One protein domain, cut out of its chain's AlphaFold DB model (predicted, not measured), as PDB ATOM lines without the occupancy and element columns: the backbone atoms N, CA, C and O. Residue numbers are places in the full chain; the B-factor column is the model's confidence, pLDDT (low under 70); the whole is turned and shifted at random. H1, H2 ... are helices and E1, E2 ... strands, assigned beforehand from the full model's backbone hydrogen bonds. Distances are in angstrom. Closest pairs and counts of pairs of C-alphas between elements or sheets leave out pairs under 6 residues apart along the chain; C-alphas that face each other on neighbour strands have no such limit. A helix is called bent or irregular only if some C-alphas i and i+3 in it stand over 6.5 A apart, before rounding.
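What this domain is: This is residues 221 to 367 of the 367 residues of an uncharacterized protein of Flavobacterium psychrophilum (UniProt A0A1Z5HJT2). A small sheet of three strands, E1, E2 and E3, is covered by two helices that cross each other, H1 and H3; H3 runs through the middle of the domain, and H2 and H4 pack on it as well, H4 folding back along it as a helical hairpin. Beyond H4, the short helices H5 and H6 form a small outlying group at one end of the longest axis, far from the sheet. The printed part has 147 residues, with six named helices and three named strands in the order E1 E2 H1 E3 H2 H3 H4 H5 H6; the sheet, in the order E1 E2 E3, is mixed. The class is mostly helix, and the whole is compact, with a radius of gyration of the C-alphas of 16.2 A and spans of 51 by 38 by 26 A.

How they stand to each other: E1, residues 221 to 224, and E2, residues 229 to 232, form an antiparallel hairpin, with N 223 and O 230 at 2.9 A. E3, residues 266 to 269, is parallel to E2, with N 269 and O 231 at 2.8 A. H1, residues 241 to 259, is on the sheet at a height of 9.7 A, over E1 and E2, slantwise at 48 degrees to E1 on the local plane. E2, H1 and E3 make a strand-helix-strand unit, two parallel neighbour strands with a helix between, whose crossover is left-handed. H3, residues 294 to 315, is also on the sheet; its C-alpha closest to E3 is that of Ala 305, 6.7 A from that of Ile 269. H3 is the hub, touching three helices. It touches H1 at a steep tilt of 42 degrees, the same way, the closest C-alphas being those of Ile 247 and Glu 299, 6.1 A apart. H2, residues 271 to 276, touches H3 about perpendicular at 76 degrees, closest at Tyr 274 and Ala 305, whose C-alphas are 5.6 A apart. H4, residues 319 to 341, has a kink of 27 degrees near residue 326 and is irregular, with C-alphas 321 and 324 8.2 A apart. It touches H3 with residues 326 to 334 alone, opposite ways at a tilt of 37 degrees, only just steep; the closest C-alphas, of Leu 307 and Gln 330, are 6.1 A apart. H5, residues 349 to 353, and H6, residues 361 to 364, only just touch, with 3 pairs of C-alphas within 8 A, the closest those of Ser 352 and Val 363, 5.3 A; both are apart from H3. In H1, H2 and H3 every O i to N i+4 pair is within hydrogen-bond range, in H4 16 of 19, in H5 0 of 1 beside 2 of 2 O i to N i+3 pairs; H6 is too short for an i+4 pair.

Where its parts are: E1 begins at C-alpha 221, (-57.211, 38.901, 78.255). H1 is 26.4 A long, H3 31.1 A and H4 29.7 A. H4 ends at C-alpha 341, (-33.479, 37.614, 86.721), and H6 at C-alpha 364, (-20.277, 47.460, 79.084).

The domain as a whole: The two C-alphas farthest apart, of Thr 263 and Ile 356, are 51.4 A apart. The printed part has no cut and ends at residue 367, the chain's last. The link from H2 to H3, residues 277 to 293, is long. The mean pLDDT of the printed part is 87.1; residues 281 to 290, 352, 358 and 367 are under 70.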
ATOM      1  N   GLU A 221     -57.423  40.284  77.845       94.38
ATOM      2  CA  GLU A 221     -57.211  38.901  78.255       94.38
ATOM      3  C   GLU A 221     -57.208  38.834  79.793       94.38
ATOM      4  O   GLU A 221     -56.721  39.752  80.457       94.38
ATOM      5  N   SER A 222     -57.757  37.759  80.365       94.88
ATOM      6  CA  SER A 222     -57.756  37.521  81.814       94.88
ATOM      7  C   SER A 222     -56.792  36.391  82.165       94.88
ATOM      8  O   SER A 222     -56.848  35.306  81.583       94.88
ATOM      9  N   PHE A 223     -55.916  36.658  83.131       94.31
ATOM     10  CA  PHE A 223     -54.958  35.713  83.690       94.31
ATOM     11  C   PHE A 223     -55.181  35.649  85.193       94.31
ATOM     12  O   PHE A 223     -55.025  36.648  85.891       94.31
ATOM     13  N   LYS A 224     -55.564  34.481  85.697       92.75
ATOM     14  CA  LYS A 224     -55.926  34.302  87.102       92.75
ATOM     15  C   LYS A 224     -55.036  33.255  87.749       92.75
ATOM     16  O   LYS A 224     -54.917  32.153  87.220       92.75
ATOM     17  N   ASN A 225     -54.477  33.599  88.904       85.56
ATOM     18  CA  ASN A 225     -53.866  32.643  89.819       85.56
ATOM     19  C   ASN A 225     -54.619  32.632  91.160       85.56
ATOM     20  O   ASN A 225     -55.699  33.221  91.279       85.56
ATOM     21  N   ASP A 226     -54.073  31.937  92.158       82.25
ATOM     22  CA  ASP A 226     -54.723  31.757  93.463       82.25
ATOM     23  C   ASP A 226     -54.931  33.079  94.224       82.25
ATOM     24  O   ASP A 226     -55.855  33.198  95.031       82.25
ATOM     25  N   ASN A 227     -54.114  34.096  93.934       77.81
ATOM     26  CA  ASN A 227     -54.073  35.345  94.689       77.81
ATOM     27  C   ASN A 227     -54.872  36.462  94.013       77.81
ATOM     28  O   ASN A 227     -55.614  37.190  94.684       77.81
ATOM     29  N   ILE A 228     -54.711  36.611  92.694       91.88
ATOM     30  CA  ILE A 228     -55.209  37.762  91.941       91.88
ATOM     31  C   ILE A 228     -55.580  37.400  90.497       91.88
ATOM     32  O   ILE A 228     -55.002  36.512  89.870       91.88
ATOM     33  N   GLU A 229     -56.551  38.126  89.953       95.12
ATOM     34  CA  GLU A 229     -56.848  38.169  88.526       95.12
ATOM     35  C   GLU A 229     -56.210  39.415  87.904       95.12
ATOM     36  O   GLU A 229     -56.432  40.538  88.359       95.12
ATOM     37  N   VAL A 230     -55.444  39.231  86.833       96.62
ATOM     38  CA  VAL A 230     -54.947  40.324  86.003       96.62
ATOM     39  C   VAL A 230     -55.715  40.361  84.693       96.62
ATOM     40  O   VAL A 230     -55.679  39.411  83.914       96.62
ATOM     41  N   GLN A 231     -56.367  41.490  84.431       96.81
ATOM     42  CA  GLN A 231     -57.036  41.766  83.164       96.81
ATOM     43  C   GLN A 231     -56.187  42.746  82.362       96.81
ATOM     44  O   GLN A 231     -55.985  43.883  82.788       96.81
ATOM     45  N   THR A 232     -55.668  42.323  81.209       96.38
ATOM     46  CA  THR A 232     -54.726  43.138  80.436       96.38
ATOM     47  C   THR A 232     -54.973  43.105  78.939       96.38
ATOM     48  O   THR A 232     -55.249  42.055  78.367       96.38
ATOM     49  N   ASN A 233     -54.841  44.264  78.293       94.94
ATOM     50  CA  ASN A 233     -54.768  44.378  76.834       94.94
ATOM     51  C   ASN A 233     -53.394  44.881  76.360       94.94
ATOM     52  O   ASN A 233     -53.262  45.368  75.233       94.94
ATOM     53  N   LEU A 234     -52.371  44.785  77.221       92.31
ATOM     54  CA  LEU A 234     -51.000  45.137  76.872       92.31
ATOM     55  C   LEU A 234     -50.556  44.314  75.656       92.31
ATOM     56  O   LEU A 234     -50.538  43.081  75.673       92.31
ATOM     57  N   SER A 235     -50.228  45.015  74.576       81.88
ATOM     58  CA  SER A 235     -50.021  44.393  73.274       81.88
ATOM     59  C   SER A 235     -48.580  43.916  73.078       81.88
ATOM     60  O   SER A 235     -47.622  44.659  73.291       81.88
ATOM     61  N   GLU A 236     -48.429  42.674  72.621       78.44
ATOM     62  CA  GLU A 236     -47.187  42.145  72.057       78.44
ATOM     63  C   GLU A 236     -47.545  41.066  71.033       78.44
ATOM     64  O   GLU A 236     -48.157  40.054  71.374       78.44
ATOM     65  N   THR A 237     -47.216  41.298  69.762       71.31
ATOM     66  CA  THR A 237     -47.649  40.434  68.650       71.31
ATOM     67  C   THR A 237     -46.783  39.192  68.492       71.31
ATOM     68  O   THR A 237     -47.168  38.258  67.792       71.31
ATOM     69  N   LYS A 238     -45.609  39.173  69.127       79.25
ATOM     70  CA  LYS A 238     -44.627  38.093  68.997       79.25
ATOM     71  C   LYS A 238     -44.701  37.053  70.116       79.25
ATOM     72  O   LYS A 238     -43.941  36.091  70.075       79.25
ATOM     73  N   LEU A 239     -45.592  37.243  71.089       82.25
ATOM     74  CA  LEU A 239     -45.840  36.302  72.180       82.25
ATOM     75  C   LEU A 239     -47.221  35.674  72.034       82.25
ATOM     76  O   LEU A 239     -48.209  36.370  71.801       82.25
ATOM     77  N   ASN A 240     -47.297  34.359  72.225       87.44
ATOM     78  CA  ASN A 240     -48.580  33.674  72.340       87.44
ATOM     79  C   ASN A 240     -49.158  33.794  73.767       87.44
ATOM     80  O   ASN A 240     -48.468  34.195  74.706       87.44
ATOM     81  N   GLY A 241     -50.429  33.421  73.941       86.69
ATOM     82  CA  GLY A 241     -51.125  33.537  75.231       86.69
ATOM     83  C   GLY A 241     -50.478  32.749  76.379       86.69
ATOM     84  O   GLY A 241     -50.493  33.213  77.514       86.69
ATOM     85  N   ILE A 242     -49.844  31.605  76.095       89.38
ATOM     86  CA  ILE A 242     -49.163  30.787  77.114       89.38
ATOM     87  C   ILE A 242     -47.903  31.502  77.611       89.38
ATOM     88  O   ILE A 242     -47.685  31.603  78.815       89.38
ATOM     89  N   GLN A 243     -47.091  32.042  76.698       91.00
ATOM     90  CA  GLN A 243     -45.894  32.806  77.062       91.00
ATOM     91  C   GLN A 243     -46.255  34.036  77.900       91.00
ATOM     92  O   GLN A 243     -45.615  34.291  78.919       91.00
ATOM     93  N   LYS A 244     -47.317  34.761  77.518       91.75
ATOM     94  CA  LYS A 244     -47.827  35.880  78.319       91.75
ATOM     95  C   LYS A 244     -48.249  35.424  79.715       91.75
ATOM     96  O   LYS A 244     -47.855  36.069  80.678       91.75
ATOM     97  N   ALA A 245     -48.997  34.324  79.831       92.31
ATOM     98  CA  ALA A 245     -49.452  33.802  81.120       92.31
ATOM     99  C   ALA A 245     -48.281  33.489  82.063       92.31
ATOM    100  O   ALA A 245     -48.317  33.879  83.226       92.31
ATOM    101  N   ILE A 246     -47.223  32.853  81.547       93.25
ATOM    102  CA  ILE A 246     -46.015  32.528  82.320       93.25
ATOM    103  C   ILE A 246     -45.321  33.803  82.815       93.25
ATOM    104  O   ILE A 246     -44.960  33.895  83.986       93.25
ATOM    105  N   ILE A 247     -45.150  34.800  81.940       94.12
ATOM    106  CA  ILE A 247     -44.517  36.078  82.302       94.12
ATOM    107  C   ILE A 247     -45.352  36.832  83.345       94.12
ATOM    108  O   ILE A 247     -44.809  37.359  84.316       94.12
ATOM    109  N   ILE A 248     -46.672  36.874  83.157       95.19
ATOM    110  CA  ILE A 248     -47.597  37.541  84.075       95.19
ATOM    111  C   ILE A 248     -47.547  36.877  85.450       95.19
ATOM    112  O   ILE A 248     -47.370  37.579  86.442       95.19
ATOM    113  N   ASP A 249     -47.646  35.548  85.518       95.00
ATOM    114  CA  ASP A 249     -47.604  34.819  86.787       95.00
ATOM    115  C   ASP A 249     -46.258  35.002  87.503       95.00
ATOM    116  O   ASP A 249     -46.226  35.316  88.694       95.00
ATOM    117  N   LYS A 250     -45.140  34.944  86.764       95.50
ATOM    118  CA  LYS A 250     -43.801  35.247  87.295       95.50
ATOM    119  C   LYS A 250     -43.756  36.627  87.961       95.50
ATOM    120  O   LYS A 250     -43.271  36.748  89.086       95.50
ATOM    121  N   ILE A 251     -44.271  37.660  87.291       96.56
ATOM    122  CA  ILE A 251     -44.257  39.038  87.801       96.56
ATOM    123  C   ILE A 251     -45.198  39.209  88.992       96.56
ATOM    124  O   ILE A 251     -44.808  39.815  89.989       96.56
ATOM    125  N   VAL A 252     -46.412  38.661  88.923       96.00
ATOM    126  CA  VAL A 252     -47.373  38.697  90.035       96.00
ATOM    127  C   VAL A 252     -46.766  38.055  91.281       96.00
ATOM    128  O   VAL A 252     -46.812  38.649  92.360       96.00
ATOM    129  N   ASN A 253     -46.146  36.881  91.136       95.12
ATOM    130  CA  ASN A 253     -45.523  36.164  92.245       95.12
ATOM    131  C   ASN A 253     -44.305  36.911  92.789       95.12
ATOM    132  O   ASN A 253     -44.150  37.022  94.003       95.12
ATOM    133  N   TYR A 254     -43.480  37.492  91.916       96.94
ATOM    134  CA  TYR A 254     -42.351  38.322  92.329       96.94
ATOM    135  C   TYR A 254     -42.791  39.530  93.165       96.94
ATOM    136  O   TYR A 254     -42.244  39.776  94.244       96.94
ATOM    137  N   VAL A 255     -43.783  40.282  92.680       96.69
ATOM    138  CA  VAL A 255     -44.278  41.475  93.372       96.69
ATOM    139  C   VAL A 255     -44.955  41.092  94.684       96.69
ATOM    140  O   VAL A 255     -44.638  41.686  95.709       96.69
ATOM    141  N   THR A 256     -45.796  40.057  94.686       94.94
ATOM    142  CA  THR A 256     -46.452  39.553  95.905       94.94
ATOM    143  C   THR A 256     -45.430  39.078  96.941       94.94
ATOM    144  O   THR A 256     -45.547  39.414  98.115       94.94
ATOM    145  N   HIS A 257     -44.378  38.364  96.525       95.69
ATOM    146  CA  HIS A 257     -43.332  37.891  97.433       95.69
ATOM    147  C   HIS A 257     -42.563  39.039  98.104       95.69
ATOM    148  O   HIS A 257     -42.197  38.937  99.272       95.69
ATOM    149  N   ASN A 258     -42.313  40.132  97.377       97.06
ATOM    150  CA  ASN A 258     -41.491  41.236  97.871       97.06
ATOM    151  C   ASN A 258     -42.287  42.355  98.559       97.06
ATOM    152  O   ASN A 258     -41.756  42.997  99.463       97.06
ATOM    153  N   LEU A 259     -43.518  42.627  98.115       96.06
ATOM    154  CA  LEU A 259     -44.345  43.741  98.599       96.06
ATOM    155  C   LEU A 259     -45.580  43.289  99.395       96.06
ATOM    156  O   LEU A 259     -46.199  44.113 100.065       96.06
ATOM    157  N   GLY A 260     -45.907  41.996  99.366       94.38
ATOM    158  CA  GLY A 260     -47.049  41.410 100.061       94.38
ATOM    159  C   GLY A 260     -48.313  41.302  99.208       94.38
ATOM    160  O   GLY A 260     -48.361  41.682  98.035       94.38
ATOM    161  N   GLU A 261     -49.368  40.763  99.809       91.75
ATOM    162  CA  GLU A 261     -50.691  40.677  99.190       91.75
ATOM    163  C   GLU A 261     -51.466  41.992  99.323       91.75
ATOM    164  O   GLU A 261     -51.283  42.755 100.273       91.75
ATOM    165  N   ILE A 262     -52.381  42.233  98.383       89.50
ATOM    166  CA  ILE A 262     -53.297  43.378  98.412       89.50
ATOM    167  C   ILE A 262     -54.744  42.921  98.576       89.50
ATOM    168  O   ILE A 262     -55.098  41.764  98.347       89.50
ATOM    169  N   THR A 263     -55.601  43.855  98.987       85.19
ATOM    170  CA  THR A 263     -57.028  43.590  99.210       85.19
ATOM    171  C   THR A 263     -57.799  43.354  97.914       85.19
ATOM    172  O   THR A 263     -58.777  42.606  97.886       85.19
ATOM    173  N   GLU A 264     -57.364  44.000  96.841       87.19
ATOM    174  CA  GLU A 264     -57.951  43.946  95.518       87.19
ATOM    175  C   GLU A 264     -57.717  42.567  94.889       87.19
ATOM    176  O   GLU A 264     -56.596  42.068  94.839       87.19
ATOM    177  N   LYS A 265     -58.792  41.944  94.392       90.88
ATOM    178  CA  LYS A 265     -58.732  40.628  93.735       90.88
ATOM    179  C   LYS A 265     -58.554  40.717  92.226       90.88
ATOM    180  O   LYS A 265     -58.201  39.716  91.609       90.88
ATOM    181  N   THR A 266     -58.743  41.902  91.658       94.38
ATOM    182  CA  THR A 266     -58.548  42.171  90.238       94.38
ATOM    183  C   THR A 266     -57.662  43.402  90.068       94.38
ATOM    184  O   THR A 266     -57.944  44.458  90.633       94.38
ATOM    185  N   ILE A 267     -56.602  43.279  89.270       95.31
ATOM    186  CA  ILE A 267     -55.839  44.416  88.744       95.31
ATOM    187  C   ILE A 267     -56.085  44.488  87.240       95.31
ATOM    188  O   ILE A 267     -55.902  43.513  86.512       95.31
ATOM    189  N   MET A 268     -56.468  45.670  86.772       96.38
ATOM    190  CA  MET A 268     -56.586  45.969  85.352       96.38
ATOM    191  C   MET A 268     -55.314  46.688  84.883       96.38
ATOM    192  O   MET A 268     -54.814  47.577  85.567       96.38
ATOM    193  N   ILE A 269     -54.765  46.270  83.742       95.94
ATOM    194  CA  ILE A 269     -53.576  46.874  83.127       95.94
ATOM    195  C   ILE A 269     -53.867  47.113  81.660       95.94
ATOM    196  O   ILE A 269     -53.946  46.191  80.854       95.94
ATOM    197  N   SER A 270     -54.013  48.372  81.293       94.75
ATOM    198  CA  SER A 270     -54.254  48.758  79.918       94.75
ATOM    199  C   SER A 270     -52.957  49.116  79.191       94.75
ATOM    200  O   SER A 270     -51.984  49.599  79.774       94.75
ATOM    201  N   GLN A 271     -52.968  48.968  77.870       94.31
ATOM    202  CA  GLN A 271     -51.973  49.555  76.979       94.31
ATOM    203  C   GLN A 271     -51.849  51.073  77.211       94.31
ATOM    204  O   GLN A 271     -50.747  51.616  77.140       94.31
ATOM    205  N   ALA A 272     -52.957  51.753  77.539       93.88
ATOM    206  CA  ALA A 272     -52.958  53.177  77.862       93.88
ATOM    207  C   ALA A 272     -52.138  53.484  79.128       93.88
ATOM    208  O   ALA A 272     -51.384  54.454  79.118       93.88
ATOM    209  N   ASP A 273     -52.209  52.644  80.167       92.56
ATOM    210  CA  ASP A 273     -51.407  52.818  81.391       92.56
ATOM    211  C   ASP A 273     -49.910  52.768  81.072       92.56
ATOM    212  O   ASP A 273     -49.135  53.618  81.519       92.56
ATOM    213  N   TYR A 274     -49.499  51.813  80.232       92.56
ATOM    214  CA  TYR A 274     -48.110  51.718  79.794       92.56
ATOM    215  C   TYR A 274     -47.684  52.925  78.948       92.56
ATOM    216  O   TYR A 274     -46.625  53.498  79.181       92.56
ATOM    217  N   GLU A 275     -48.490  53.336  77.968       91.75
ATOM    218  CA  GLU A 275     -48.153  54.447  77.066       91.75
ATOM    219  C   GLU A 275     -48.067  55.803  77.760       91.75
ATOM    220  O   GLU A 275     -47.396  56.709  77.260       91.75
ATOM    221  N   ARG A 276     -48.737  55.955  78.903       90.81
ATOM    222  CA  ARG A 276     -48.658  57.163  79.724       90.81
ATOM    223  C   ARG A 276     -47.389  57.237  80.563       90.81
ATOM    224  O   ARG A 276     -46.914  58.338  80.822       90.81
ATOM    225  N   ASN A 277     -46.818  56.096  80.942       87.31
ATOM    226  CA  ASN A 277     -45.544  56.023  81.654       87.31
ATOM    227  C   ASN A 277     -44.650  54.900  81.086       87.31
ATOM    228  O   ASN A 277     -44.346  53.923  81.784       87.31
ATOM    229  N   PRO A 278     -44.198  55.002  79.822       87.69
ATOM    230  CA  PRO A 278     -43.499  53.910  79.166       87.69
ATOM    231  C   PRO A 278     -42.091  53.749  79.734       87.69
ATOM    232  O   PRO A 278     -41.515  54.647  80.354       87.69
ATOM    233  N   PHE A 279     -41.505  52.575  79.530       82.56
ATOM    234  CA  PHE A 279     -40.082  52.378  79.788       82.56
ATOM    235  C   PHE A 279     -39.283  53.028  78.648       82.56
ATOM    236  O   PHE A 279     -39.173  52.473  77.552       82.56
ATOM    237  N   TYR A 280     -38.774  54.236  78.885       74.44
ATOM    238  CA  TYR A 280     -37.978  54.972  77.903       74.44
ATOM    239  C   TYR A 280     -36.601  54.319  77.701       74.44
ATOM    240  O   TYR A 280     -36.055  53.701  78.606       74.44
ATOM    241  N   GLY A 281     -36.051  54.426  76.490       66.94
ATOM    242  CA  GLY A 281     -34.760  53.831  76.118       66.94
ATOM    243  C   GLY A 281     -34.853  52.457  75.442       66.94
ATOM    244  O   GLY A 281     -34.106  52.209  74.502       66.94
ATOM    245  N   LEU A 282     -35.818  51.600  75.811       62.12
ATOM    246  CA  LEU A 282     -35.983  50.270  75.188       62.12
ATOM    247  C   LEU A 282     -36.788  50.283  73.884       62.12
ATOM    248  O   LEU A 282     -36.518  49.501  72.977       62.12
ATOM    249  N   ASN A 283     -37.758  51.190  73.769       56.34
ATOM    250  CA  ASN A 283     -38.714  51.212  72.655       56.34
ATOM    251  C   ASN A 283     -38.354  52.193  71.525       56.34
ATOM    252  O   ASN A 283     -39.152  52.388  70.613       56.34
ATOM    253  N   GLN A 284     -37.211  52.879  71.607       58.16
ATOM    254  CA  GLN A 284     -36.865  53.959  70.669       58.16
ATOM    255  C   GLN A 284     -36.146  53.469  69.409       58.16
ATOM    256  O   GLN A 284     -35.971  54.235  68.462       58.16
ATOM    257  N   LEU A 285     -35.738  52.202  69.380       63.31
ATOM    258  CA  LEU A 285     -35.042  51.620  68.243       63.31
ATOM    259  C   LEU A 285     -36.024  50.824  67.369       63.31
ATOM    260  O   LEU A 285     -36.833  50.062  67.903       63.31
ATOM    261  N   PRO A 286     -35.968  50.973  66.030       60.09
ATOM    262  CA  PRO A 286     -36.700  50.125  65.102       60.09
ATOM    263  C   PRO A 286     -36.583  48.638  65.454       60.09
ATOM    264  O   PRO A 286     -35.508  48.163  65.814       60.09
ATOM    265  N   ALA A 287     -37.670  47.877  65.298       60.44
ATOM    266  CA  ALA A 287     -37.752  46.492  65.774       60.44
ATOM    267  C   ALA A 287     -36.645  45.556  65.238       60.44
ATOM    268  O   ALA A 287     -36.309  44.579  65.903       60.44
ATOM    269  N   PHE A 288     -36.061  45.851  64.069       62.84
ATOM    270  CA  PHE A 288     -34.953  45.088  63.475       62.84
ATOM    271  C   PHE A 288     -33.580  45.363  64.121       62.84
ATOM    272  O   PHE A 288     -32.660  44.571  63.947       62.84
ATOM    273  N   ILE A 289     -33.443  46.454  64.883       64.75
ATOM    274  CA  ILE A 289     -32.270  46.785  65.712       64.75
ATOM    275  C   ILE A 289     -32.602  46.809  67.208       64.75
ATOM    276  O   ILE A 289     -31.833  47.355  67.998       64.75
ATOM    277  N   SER A 290     -33.731  46.206  67.610       67.75
ATOM    278  CA  SER A 290     -34.080  46.067  69.026       67.75
ATOM    279  C   SER A 290     -32.932  45.370  69.771       67.75
ATOM    280  O   SER A 290     -32.583  44.236  69.426       67.75
ATOM    281  N   PRO A 291     -32.340  46.002  70.798       73.56
ATOM    282  CA  PRO A 291     -31.233  45.401  71.527       73.56
ATOM    283  C   PRO A 291     -31.672  44.212  72.386       73.56
ATOM    284  O   PRO A 291     -30.823  43.439  72.828       73.56
ATOM    285  N   PHE A 292     -32.976  44.051  72.618       80.62
ATOM    286  CA  PHE A 292     -33.513  43.138  73.619       80.62
ATOM    287  C   PHE A 292     -34.494  42.118  73.016       80.62
ATOM    288  O   PHE A 292     -35.222  42.459  72.074       80.62
ATOM    289  N   PRO A 293     -34.532  40.876  73.546       81.75
ATOM    290  CA  PRO A 293     -35.538  39.876  73.181       81.75
ATOM    291  C   PRO A 293     -36.966  40.367  73.454       81.75
ATOM    292  O   PRO A 293     -37.188  41.114  74.407       81.75
ATOM    293  N   ASN A 294     -37.946  39.927  72.656       80.00
ATOM    294  CA  ASN A 294     -39.333  40.397  72.800       80.00
ATOM    295  C   ASN A 294     -39.945  39.983  74.147       80.00
ATOM    296  O   ASN A 294     -40.627  40.791  74.767       80.00
ATOM    297  N   ASP A 295     -39.648  38.771  74.619       84.19
ATOM    298  CA  ASP A 295     -40.104  38.246  75.909       84.19
ATOM    299  C   ASP A 295     -39.648  39.166  77.052       84.19
ATOM    300  O   ASP A 295     -40.474  39.611  77.842       84.19
ATOM    301  N   PHE A 296     -38.369  39.571  77.060       87.44
ATOM    302  CA  PHE A 296     -37.836  40.539  78.029       87.44
ATOM    303  C   PHE A 296     -38.517  41.908  77.918       87.44
ATOM    304  O   PHE A 296     -38.867  42.516  78.927       87.44
ATOM    305  N   LEU A 297     -38.724  42.413  76.695       86.62
ATOM    306  CA  LEU A 297     -39.403  43.695  76.503       86.62
ATOM    307  C   LEU A 297     -40.823  43.658  77.065       86.62
ATOM    308  O   LEU A 297     -41.207  44.580  77.777       86.62
ATOM    309  N   TYR A 298     -41.599  42.617  76.765       90.31
ATOM    310  CA  TYR A 298     -42.938  42.454  77.324       90.31
ATOM    311  C   TYR A 298     -42.901  42.326  78.847       90.31
ATOM    312  O   TYR A 298     -43.668  43.000  79.527       90.31
ATOM    313  N   GLU A 299     -41.970  41.535  79.379       93.00
ATOM    314  CA  GLU A 299     -41.773  41.333  80.814       93.00
ATOM    315  C   GLU A 299     -41.514  42.657  81.547       93.00
ATOM    316  O   GLU A 299     -42.239  42.991  82.479       93.00
ATOM    317  N   ILE A 300     -40.582  43.493  81.080       92.06
ATOM    318  CA  ILE A 300     -40.301  44.792  81.717       92.06
ATOM    319  C   ILE A 300     -41.439  45.801  81.522       92.06
ATOM    320  O   ILE A 300     -41.751  46.566  82.441       92.06
ATOM    321  N   LYS A 301     -42.095  45.808  80.352       92.62
ATOM    322  CA  LYS A 301     -43.291  46.635  80.110       92.62
ATOM    323  C   LYS A 301     -44.395  46.289  81.105       92.62
ATOM    324  O   LYS A 301     -44.948  47.186  81.744       92.62
ATOM    325  N   PHE A 302     -44.684  44.996  81.239       94.88
ATOM    326  CA  PHE A 302     -45.704  44.489  82.137       94.88
ATOM    327  C   PHE A 302     -45.322  44.735  83.596       94.88
ATOM    328  O   PHE A 302     -46.144  45.267  84.327       94.88
ATOM    329  N   LEU A 303     -44.077  44.468  84.007       96.31
ATOM    330  CA  LEU A 303     -43.595  44.723  85.369       96.31
ATOM    331  C   LEU A 303     -43.805  46.181  85.776       96.31
ATOM    332  O   LEU A 303     -44.357  46.448  86.841       96.31
ATOM    333  N   LYS A 304     -43.410  47.128  84.916       95.44
ATOM    334  CA  LYS A 304     -43.579  48.559  85.191       95.44
ATOM    335  C   LYS A 304     -45.055  48.923  85.370       95.44
ATOM    336  O   LYS A 304     -45.404  49.580  86.351       95.44
ATOM    337  N   ALA A 305     -45.908  48.500  84.436       95.75
ATOM    338  CA  ALA A 305     -47.335  48.810  84.461       95.75
ATOM    339  C   ALA A 305     -48.073  48.099  85.613       95.75
ATOM    340  O   ALA A 305     -48.959  48.683  86.236       95.75
ATOM    341  N   TYR A 306     -47.675  46.868  85.941       96.31
ATOM    342  CA  TYR A 306     -48.205  46.100  87.062       96.31
ATOM    343  C   TYR A 306     -47.822  46.744  88.391       96.31
ATOM    344  O   TYR A 306     -48.710  47.035  89.184       96.31
ATOM    345  N   LEU A 307     -46.538  47.063  88.612       97.25
ATOM    346  CA  LEU A 307     -46.088  47.771  89.816       97.25
ATOM    347  C   LEU A 307     -46.809  49.109  89.990       97.25
ATOM    348  O   LEU A 307     -47.212  49.435  91.100       97.25
ATOM    349  N   TYR A 308     -47.018  49.866  88.907       95.44
ATOM    350  CA  TYR A 308     -47.748  51.133  88.968       95.44
ATOM    351  C   TYR A 308     -49.167  50.953  89.532       95.44
ATOM    352  O   TYR A 308     -49.560  51.623  90.489       95.44
ATOM    353  N   ASN A 309     -49.931  50.017  88.964       94.94
ATOM    354  CA  ASN A 309     -51.311  49.763  89.378       94.94
ATOM    355  C   ASN A 309     -51.391  49.080  90.752       94.94
ATOM    356  O   ASN A 309     -52.231  49.450  91.573       94.94
ATOM    357  N   TYR A 310     -50.475  48.155  91.039       95.75
ATOM    358  CA  TYR A 310     -50.334  47.507  92.341       95.75
ATOM    359  C   TYR A 310     -50.069  48.535  93.449       95.75
ATOM    360  O   TYR A 310     -50.764  48.540  94.462       95.75
ATOM    361  N   LEU A 311     -49.109  49.447  93.254       96.06
ATOM    362  CA  LEU A 311     -48.762  50.464  94.250       96.06
ATOM    363  C   LEU A 311     -49.888  51.479  94.454       96.06
ATOM    364  O   LEU A 311     -50.092  51.948  95.573       96.06
ATOM    365  N   LYS A 312     -50.656  51.804  93.404       93.94
ATOM    366  CA  LYS A 312     -51.852  52.648  93.541       93.94
ATOM    367  C   LYS A 312     -52.905  51.968  94.413       93.94
ATOM    368  O   LYS A 312     -53.429  52.602  95.325       93.94
ATOM    369  N   ALA A 313     -53.161  50.684  94.164       93.19
ATOM    370  CA  ALA A 313     -54.111  49.886  94.930       93.19
ATOM    371  C   ALA A 313     -53.662  49.662  96.388       93.19
ATOM    372  O   ALA A 313     -54.486  49.693  97.300       93.19
ATOM    373  N   SER A 314     -52.362  49.486  96.638       93.75
ATOM    374  CA  SER A 314     -51.846  49.193  97.979       93.75
ATOM    375  C   SER A 314     -51.625  50.442  98.835       93.75
ATOM    376  O   SER A 314     -52.103  50.497  99.968       93.75
ATOM    377  N   LEU A 315     -50.931  51.461  98.313       93.81
ATOM    378  CA  LEU A 315     -50.470  52.600  99.112       93.81
ATOM    379  C   LEU A 315     -51.578  53.611  99.401       93.81
ATOM    380  O   LEU A 315     -51.613  54.175 100.495       93.81
ATOM    381  N   LYS A 316     -52.454  53.885  98.422       92.69
ATOM    382  CA  LYS A 316     -53.565  54.848  98.559       92.69
ATOM    383  C   LYS A 316     -53.103  56.195  99.144       92.69
ATOM    384  O   LYS A 316     -53.782  56.823  99.963       92.69
ATOM    385  N   ILE A 317     -51.924  56.673  98.742       92.62
ATOM    386  CA  ILE A 317     -51.322  57.927  99.228       92.62
ATOM    387  C   ILE A 317     -51.704  59.132  98.362       92.62
ATOM    388  O   ILE A 317     -52.219  59.000  97.258       92.62
ATOM    389  N   ASP A 318     -51.461  60.332  98.889       95.19
ATOM    390  CA  ASP A 318     -51.587  61.567  98.122       95.19
ATOM    391  C   ASP A 318     -50.329  61.703  97.259       95.19
ATOM    392  O   ASP A 318     -49.262  62.068  97.762       95.19
ATOM    393  N   LEU A 319     -50.448  61.376  95.971       94.81
ATOM    394  CA  LEU A 319     -49.323  61.368  95.036       94.81
ATOM    395  C   LEU A 319     -48.700  62.760  94.841       94.81
ATOM    396  O   LEU A 319     -47.502  62.843  94.586       94.81
ATOM    397  N   ARG A 320     -49.438  63.860  95.058       94.69
ATOM    398  CA  ARG A 320     -48.861  65.217  94.985       94.69
ATOM    399  C   ARG A 320     -47.976  65.561  96.172       94.69
ATOM    400  O   ARG A 320     -47.096  66.406  96.048       94.69
ATOM    401  N   LYS A 321     -48.213  64.938  97.326       94.75
ATOM    402  CA  LYS A 321     -47.420  65.170  98.545       94.75
ATOM    403  C   LYS A 321     -46.310  64.144  98.727       94.75
ATOM    404  O   LYS A 321     -45.225  64.493  99.179       94.75
ATOM    405  N   SER A 322     -46.591  62.892  98.381       94.19
ATOM    406  CA  SER A 322     -45.743  61.747  98.713       94.19
ATOM    407  C   SER A 322     -45.444  60.845  97.513       94.19
ATOM    408  O   SER A 322     -45.042  59.700  97.701       94.19
ATOM    409  N   GLY A 323     -45.607  61.343  96.280       94.62
ATOM    410  CA  GLY A 323     -45.331  60.589  95.050       94.62
ATOM    411  C   GLY A 323     -43.902  60.049  94.960       94.62
ATOM    412  O   GLY A 323     -43.698  58.952  94.461       94.62
ATOM    413  N   TYR A 324     -42.925  60.726  95.571       95.12
ATOM    414  CA  TYR A 324     -41.542  60.240  95.624       95.12
ATOM    415  C   TYR A 324     -41.404  58.862  96.299       95.12
ATOM    416  O   TYR A 324     -40.507  58.104  95.944       95.12
ATOM    417  N   ILE A 325     -42.280  58.517  97.255       95.31
ATOM    418  CA  ILE A 325     -42.288  57.193  97.902       95.31
ATOM    419  C   ILE A 325     -42.753  56.136  96.902       95.31
ATOM    420  O   ILE A 325     -42.150  55.071  96.793       95.31
ATOM    421  N   PHE A 326     -43.817  56.452  96.164       95.19
ATOM    422  CA  PHE A 326     -44.352  55.595  95.115       95.19
ATOM    423  C   PHE A 326     -43.285  55.321  94.046       95.19
ATOM    424  O   PHE A 326     -42.997  54.161  93.750       95.19
ATOM    425  N   ASP A 327     -42.649  56.378  93.535       94.12
ATOM    426  CA  ASP A 327     -41.629  56.276  92.490       94.12
ATOM    427  C   ASP A 327     -40.396  55.501  92.976       94.12
ATOM    428  O   ASP A 327     -39.887  54.638  92.262       94.12
ATOM    429  N   ALA A 328     -39.943  55.756  94.210       96.81
ATOM    430  CA  ALA A 328     -38.803  55.058  94.793       96.81
ATOM    431  C   ALA A 328     -39.045  53.547  94.896       96.81
ATOM    432  O   ALA A 328     -38.179  52.770  94.496       96.81
ATOM    433  N   ILE A 329     -40.221  53.120  95.378       97.62
ATOM    434  CA  ILE A 329     -40.565  51.692  95.464       97.62
ATOM    435  C   ILE A 329     -40.640  51.085  94.062       97.62
ATOM    436  O   ILE A 329     -40.061  50.026  93.830       97.62
ATOM    437  N   GLN A 330     -41.314  51.752  93.119       96.19
ATOM    438  CA  GLN A 330     -41.458  51.242  91.757       96.19
ATOM    439  C   GLN A 330     -40.093  51.031  91.090       96.19
ATOM    440  O   GLN A 330     -39.820  49.943  90.584       96.19
ATOM    441  N   VAL A 331     -39.229  52.050  91.111       94.88
ATOM    442  CA  VAL A 331     -37.901  51.991  90.487       94.88
ATOM    443  C   VAL A 331     -37.024  50.950  91.173       94.88
ATOM    444  O   VAL A 331     -36.434  50.116  90.490       94.88
ATOM    445  N   TYR A 332     -36.984  50.943  92.507       97.06
ATOM    446  CA  TYR A 332     -36.194  49.977  93.268       97.06
ATOM    447  C   TYR A 332     -36.600  48.532  92.960       97.06
ATOM    448  O   TYR A 332     -35.742  47.691  92.698       97.06
ATOM    449  N   MET A 333     -37.904  48.245  92.927       97.88
ATOM    450  CA  MET A 333     -38.411  46.907  92.617       97.88
ATOM    451  C   MET A 333     -38.096  46.479  91.185       97.88
ATOM    452  O   MET A 333     -37.804  45.311  90.946       97.88
ATOM    453  N   MET A 334     -38.120  47.410  90.231       95.19
ATOM    454  CA  MET A 334     -37.715  47.115  88.859       95.19
ATOM    455  C   MET A 334     -36.217  46.823  88.749       95.19
ATOM    456  O   MET A 334     -35.852  45.854  88.091       95.19
ATOM    457  N   MET A 335     -35.364  47.621  89.402       92.69
ATOM    458  CA  MET A 335     -33.914  47.385  89.432       92.69
ATOM    459  C   MET A 335     -33.605  46.015  90.035       92.69
ATOM    460  O   MET A 335     -32.982  45.179  89.387       92.69
ATOM    461  N   LYS A 336     -34.157  45.740  91.223       95.81
ATOM    462  CA  LYS A 336     -33.983  44.467  91.924       95.81
ATOM    463  C   LYS A 336     -34.439  43.274  91.079       95.81
ATOM    464  O   LYS A 336     -33.758  42.256  91.036       95.81
ATOM    465  N   TYR A 337     -35.569  43.394  90.379       96.00
ATOM    466  CA  TYR A 337     -36.057  42.329  89.502       96.00
ATOM    467  C   TYR A 337     -35.070  42.001  88.383       96.00
ATOM    468  O   TYR A 337     -34.837  40.827  88.085       96.00
ATOM    469  N   ILE A 338     -34.509  43.033  87.753       92.00
ATOM    470  CA  ILE A 338     -33.573  42.877  86.642       92.00
ATOM    471  C   ILE A 338     -32.253  42.286  87.140       92.00
ATOM    472  O   ILE A 338     -31.768  41.344  86.518       92.00
ATOM    473  N   ASP A 339     -31.738  42.748  88.279       90.94
ATOM    474  CA  ASP A 339     -30.524  42.202  88.891       90.94
ATOM    475  C   ASP A 339     -30.659  40.701  89.205       90.94
ATOM    476  O   ASP A 339     -29.739  39.922  88.963       90.94
ATOM    477  N   GLU A 340     -31.821  40.272  89.705       93.94
ATOM    478  CA  GLU A 340     -32.068  38.874  90.078       93.94
ATOM    479  C   GLU A 340     -32.318  37.958  88.871       93.94
ATOM    480  O   GLU A 340     -31.887  36.805  88.864       93.94
ATOM    481  N   ASN A 341     -33.024  38.444  87.846       92.25
ATOM    482  CA  ASN A 341     -33.479  37.614  86.721       92.25
ATOM    483  C   ASN A 341     -32.597  37.734  85.472       92.25
ATOM    484  O   ASN A 341     -32.624  36.851  84.613       92.25
ATOM    485  N   TYR A 342     -31.835  38.821  85.354       90.31
ATOM    486  CA  TYR A 342     -31.032  39.170  84.186       90.31
ATOM    487  C   TYR A 342     -29.673  39.809  84.563       90.31
ATOM    488  O   TYR A 342     -29.299  40.816  83.959       90.31
ATOM    489  N   PRO A 343     -28.877  39.223  85.485       86.31
ATOM    490  CA  PRO A 343     -27.646  39.839  86.013       86.31
ATOM    491  C   PRO A 343     -26.579  40.140  84.947       86.31
ATOM    492  O   PRO A 343     -25.768  41.053  85.091       86.31
ATOM    493  N   GLU A 344     -26.579  39.379  83.851       84.88
ATOM    494  CA  GLU A 344     -25.626  39.529  82.744       84.88
ATOM    495  C   GLU A 344     -26.123  40.475  81.639       84.88
ATOM    496  O   GLU A 344     -25.447  40.674  80.621       84.88
ATOM    497  N   LEU A 345     -27.319  41.050  81.796       83.75
ATOM    498  CA  LEU A 345     -27.885  41.952  80.808       83.75
ATOM    499  C   LEU A 345     -27.153  43.294  80.831       83.75
ATOM    500  O   LEU A 345     -26.971  43.926  81.867       83.75
ATOM    501  N   LYS A 346     -26.729  43.739  79.648       81.50
ATOM    502  CA  LYS A 346     -26.042  45.021  79.462       81.50
ATOM    503  C   LYS A 346     -27.036  46.130  79.131       81.50
ATOM    504  O   LYS A 346     -28.038  45.863  78.465       81.50
ATOM    505  N   MET A 347     -26.706  47.379  79.475       74.94
ATOM    506  CA  MET A 347     -27.544  48.560  79.189       74.94
ATOM    507  C   MET A 347     -27.944  48.695  77.715       74.94
ATOM    508  O   MET A 347     -29.031  49.172  77.403       74.94
ATOM    509  N   LEU A 348     -27.089  48.249  76.790       73.75
ATOM    510  CA  LEU A 348     -27.369  48.263  75.350       73.75
ATOM    511  C   LEU A 348     -27.723  46.883  74.779       73.75
ATOM    512  O   LEU A 348     -27.674  46.687  73.565       73.75
ATOM    513  N   GLY A 349     -28.056  45.912  75.631       77.25
ATOM    514  CA  GLY A 349     -28.455  44.565  75.232       77.25
ATOM    515  C   GLY A 349     -27.494  43.949  74.211       77.25
ATOM    516  O   GLY A 349     -26.271  43.996  74.363       77.25
ATOM    517  N   ASN A 350     -28.039  43.412  73.120       73.88
ATOM    518  CA  ASN A 350     -27.279  42.800  72.030       73.88
ATOM    519  C   ASN A 350     -26.387  43.781  71.254       73.88
ATOM    520  O   ASN A 350     -25.442  43.328  70.607       73.88
ATOM    521  N   LEU A 351     -26.621  45.099  71.328       73.38
ATOM    522  CA  LEU A 351     -25.750  46.073  70.662       73.38
ATOM    523  C   LEU A 351     -24.341  46.088  71.275       73.38
ATOM    524  O   LEU A 351     -23.371  46.391  70.581       73.38
ATOM    525  N   SER A 352     -24.200  45.656  72.532       69.19
ATOM    526  CA  SER A 352     -22.895  45.495  73.192       69.19
ATOM    527  C   SER A 352     -21.972  44.463  72.536       69.19
ATOM    528  O   SER A 352     -20.753  44.485  72.724       69.19
ATOM    529  N   LYS A 353     -22.525  43.579  71.698       72.00
ATOM    530  CA  LYS A 353     -21.760  42.558  70.976       72.00
ATOM    531  C   LYS A 353     -21.018  43.128  69.761       72.00
ATOM    532  O   LYS A 353     -20.036  42.520  69.323       72.00
ATOM    533  N   TYR A 354     -21.417  44.291  69.235       78.38
ATOM    534  CA  TYR A 354     -20.743  44.915  68.093       78.38
ATOM    535  C   TYR A 354     -19.385  45.491  68.502       78.38
ATOM    536  O   TYR A 354     -19.290  46.376  69.350       78.38
ATOM    537  N   LYS A 355     -18.315  45.029  67.840       75.50
ATOM    538  CA  LYS A 355     -16.926  45.425  68.146       75.50
ATOM    539  C   LYS A 355     -16.698  46.944  68.121       75.50
ATOM    540  O   LYS A 355     -15.909  47.431  68.917       75.50
ATOM    541  N   ILE A 356     -17.415  47.673  67.262       80.50
ATOM    542  CA  ILE A 356     -17.306  49.135  67.108       80.50
ATOM    543  C   ILE A 356     -17.782  49.879  68.369       80.50
ATOM    544  O   ILE A 356     -17.307  50.970  68.661       80.50
ATOM    545  N   LEU A 357     -18.694  49.280  69.142       74.50
ATOM    546  CA  LEU A 357     -19.295  49.906  70.319       74.50
ATOM    547  C   LEU A 357     -18.602  49.501  71.631       74.50
ATOM    548  O   LEU A 357     -18.793  50.151  72.647       74.50
ATOM    549  N   LYS A 358     -17.730  48.485  71.644       68.38
ATOM    550  CA  LYS A 358     -17.114  47.980  72.890       68.38
ATOM    551  C   LYS A 358     -16.247  48.991  73.653       68.38
ATOM    552  O   LYS A 358     -16.008  48.791  74.841       68.38
ATOM    553  N   GLY A 359     -15.775  50.048  72.989       75.62
ATOM    554  CA  GLY A 359     -14.931  51.083  73.595       75.62
ATOM    555  C   GLY A 359     -15.669  52.074  74.503       75.62
ATOM    556  O   GLY A 359     -15.012  52.851  75.188       75.62
ATOM    557  N   TYR A 360     -17.006  52.069  74.529       78.81
ATOM    558  CA  TYR A 360     -17.779  53.001  75.354       78.81
ATOM    559  C   TYR A 360     -18.186  52.358  76.684       78.81
ATOM    560  O   TYR A 360     -18.772  51.279  76.708       78.81
ATOM    561  N   ASN A 361     -17.958  53.052  77.801       77.38
ATOM    562  CA  ASN A 361     -18.293  52.542  79.141       77.38
ATOM    563  C   ASN A 361     -19.783  52.202  79.302       77.38
ATOM    564  O   ASN A 361     -20.116  51.186  79.905       77.38
ATOM    565  N   LEU A 362     -20.671  52.990  78.686       73.69
ATOM    566  CA  LEU A 362     -22.119  52.749  78.681       73.69
ATOM    567  C   LEU A 362     -22.494  51.397  78.043       73.69
ATOM    568  O   LEU A 362     -23.498  50.796  78.401       73.69
ATOM    569  N   VAL A 363     -21.681  50.902  77.106       71.69
ATOM    570  CA  VAL A 363     -21.932  49.643  76.388       71.69
ATOM    571  C   VAL A 363     -21.647  48.422  77.265       71.69
ATOM    572  O   VAL A 363     -22.292  47.387  77.101       71.69
ATOM    573  N   ASN A 364     -20.704  48.547  78.201       70.56
ATOM    574  CA  ASN A 364     -20.277  47.460  79.084       70.56
ATOM    575  C   ASN A 364     -20.949  47.502  80.467       70.56
ATOM    576  O   ASN A 364     -20.808  46.542  81.229       70.56
ATOM    577  N   ALA A 365     -21.674  48.582  80.775       77.00
ATOM    578  CA  ALA A 365     -22.462  48.716  81.992       77.00
ATOM    579  C   ALA A 365     -23.560  47.643  82.060       77.00
ATOM    580  O   ALA A 365     -24.197  47.319  81.048       77.00
ATOM    581  N   ASN A 366     -23.764  47.093  83.258       76.38
ATOM    582  CA  ASN A 366     -24.936  46.270  83.549       76.38
ATOM    583  C   ASN A 366     -26.189  47.147  83.501       76.38
ATOM    584  O   ASN A 366     -26.086  48.358  83.709       76.38
ATOM    585  N   PHE A 367     -27.309  46.531  83.121       68.75
ATOM    586  CA  PHE A 367     -28.575  47.213  82.875       68.75
ATOM    587  C   PHE A 367     -29.053  48.047  84.065       68.75
ATOM    588  O   PHE A 367     -28.988  47.531  85.199       68.75
TER     589      PHE A 367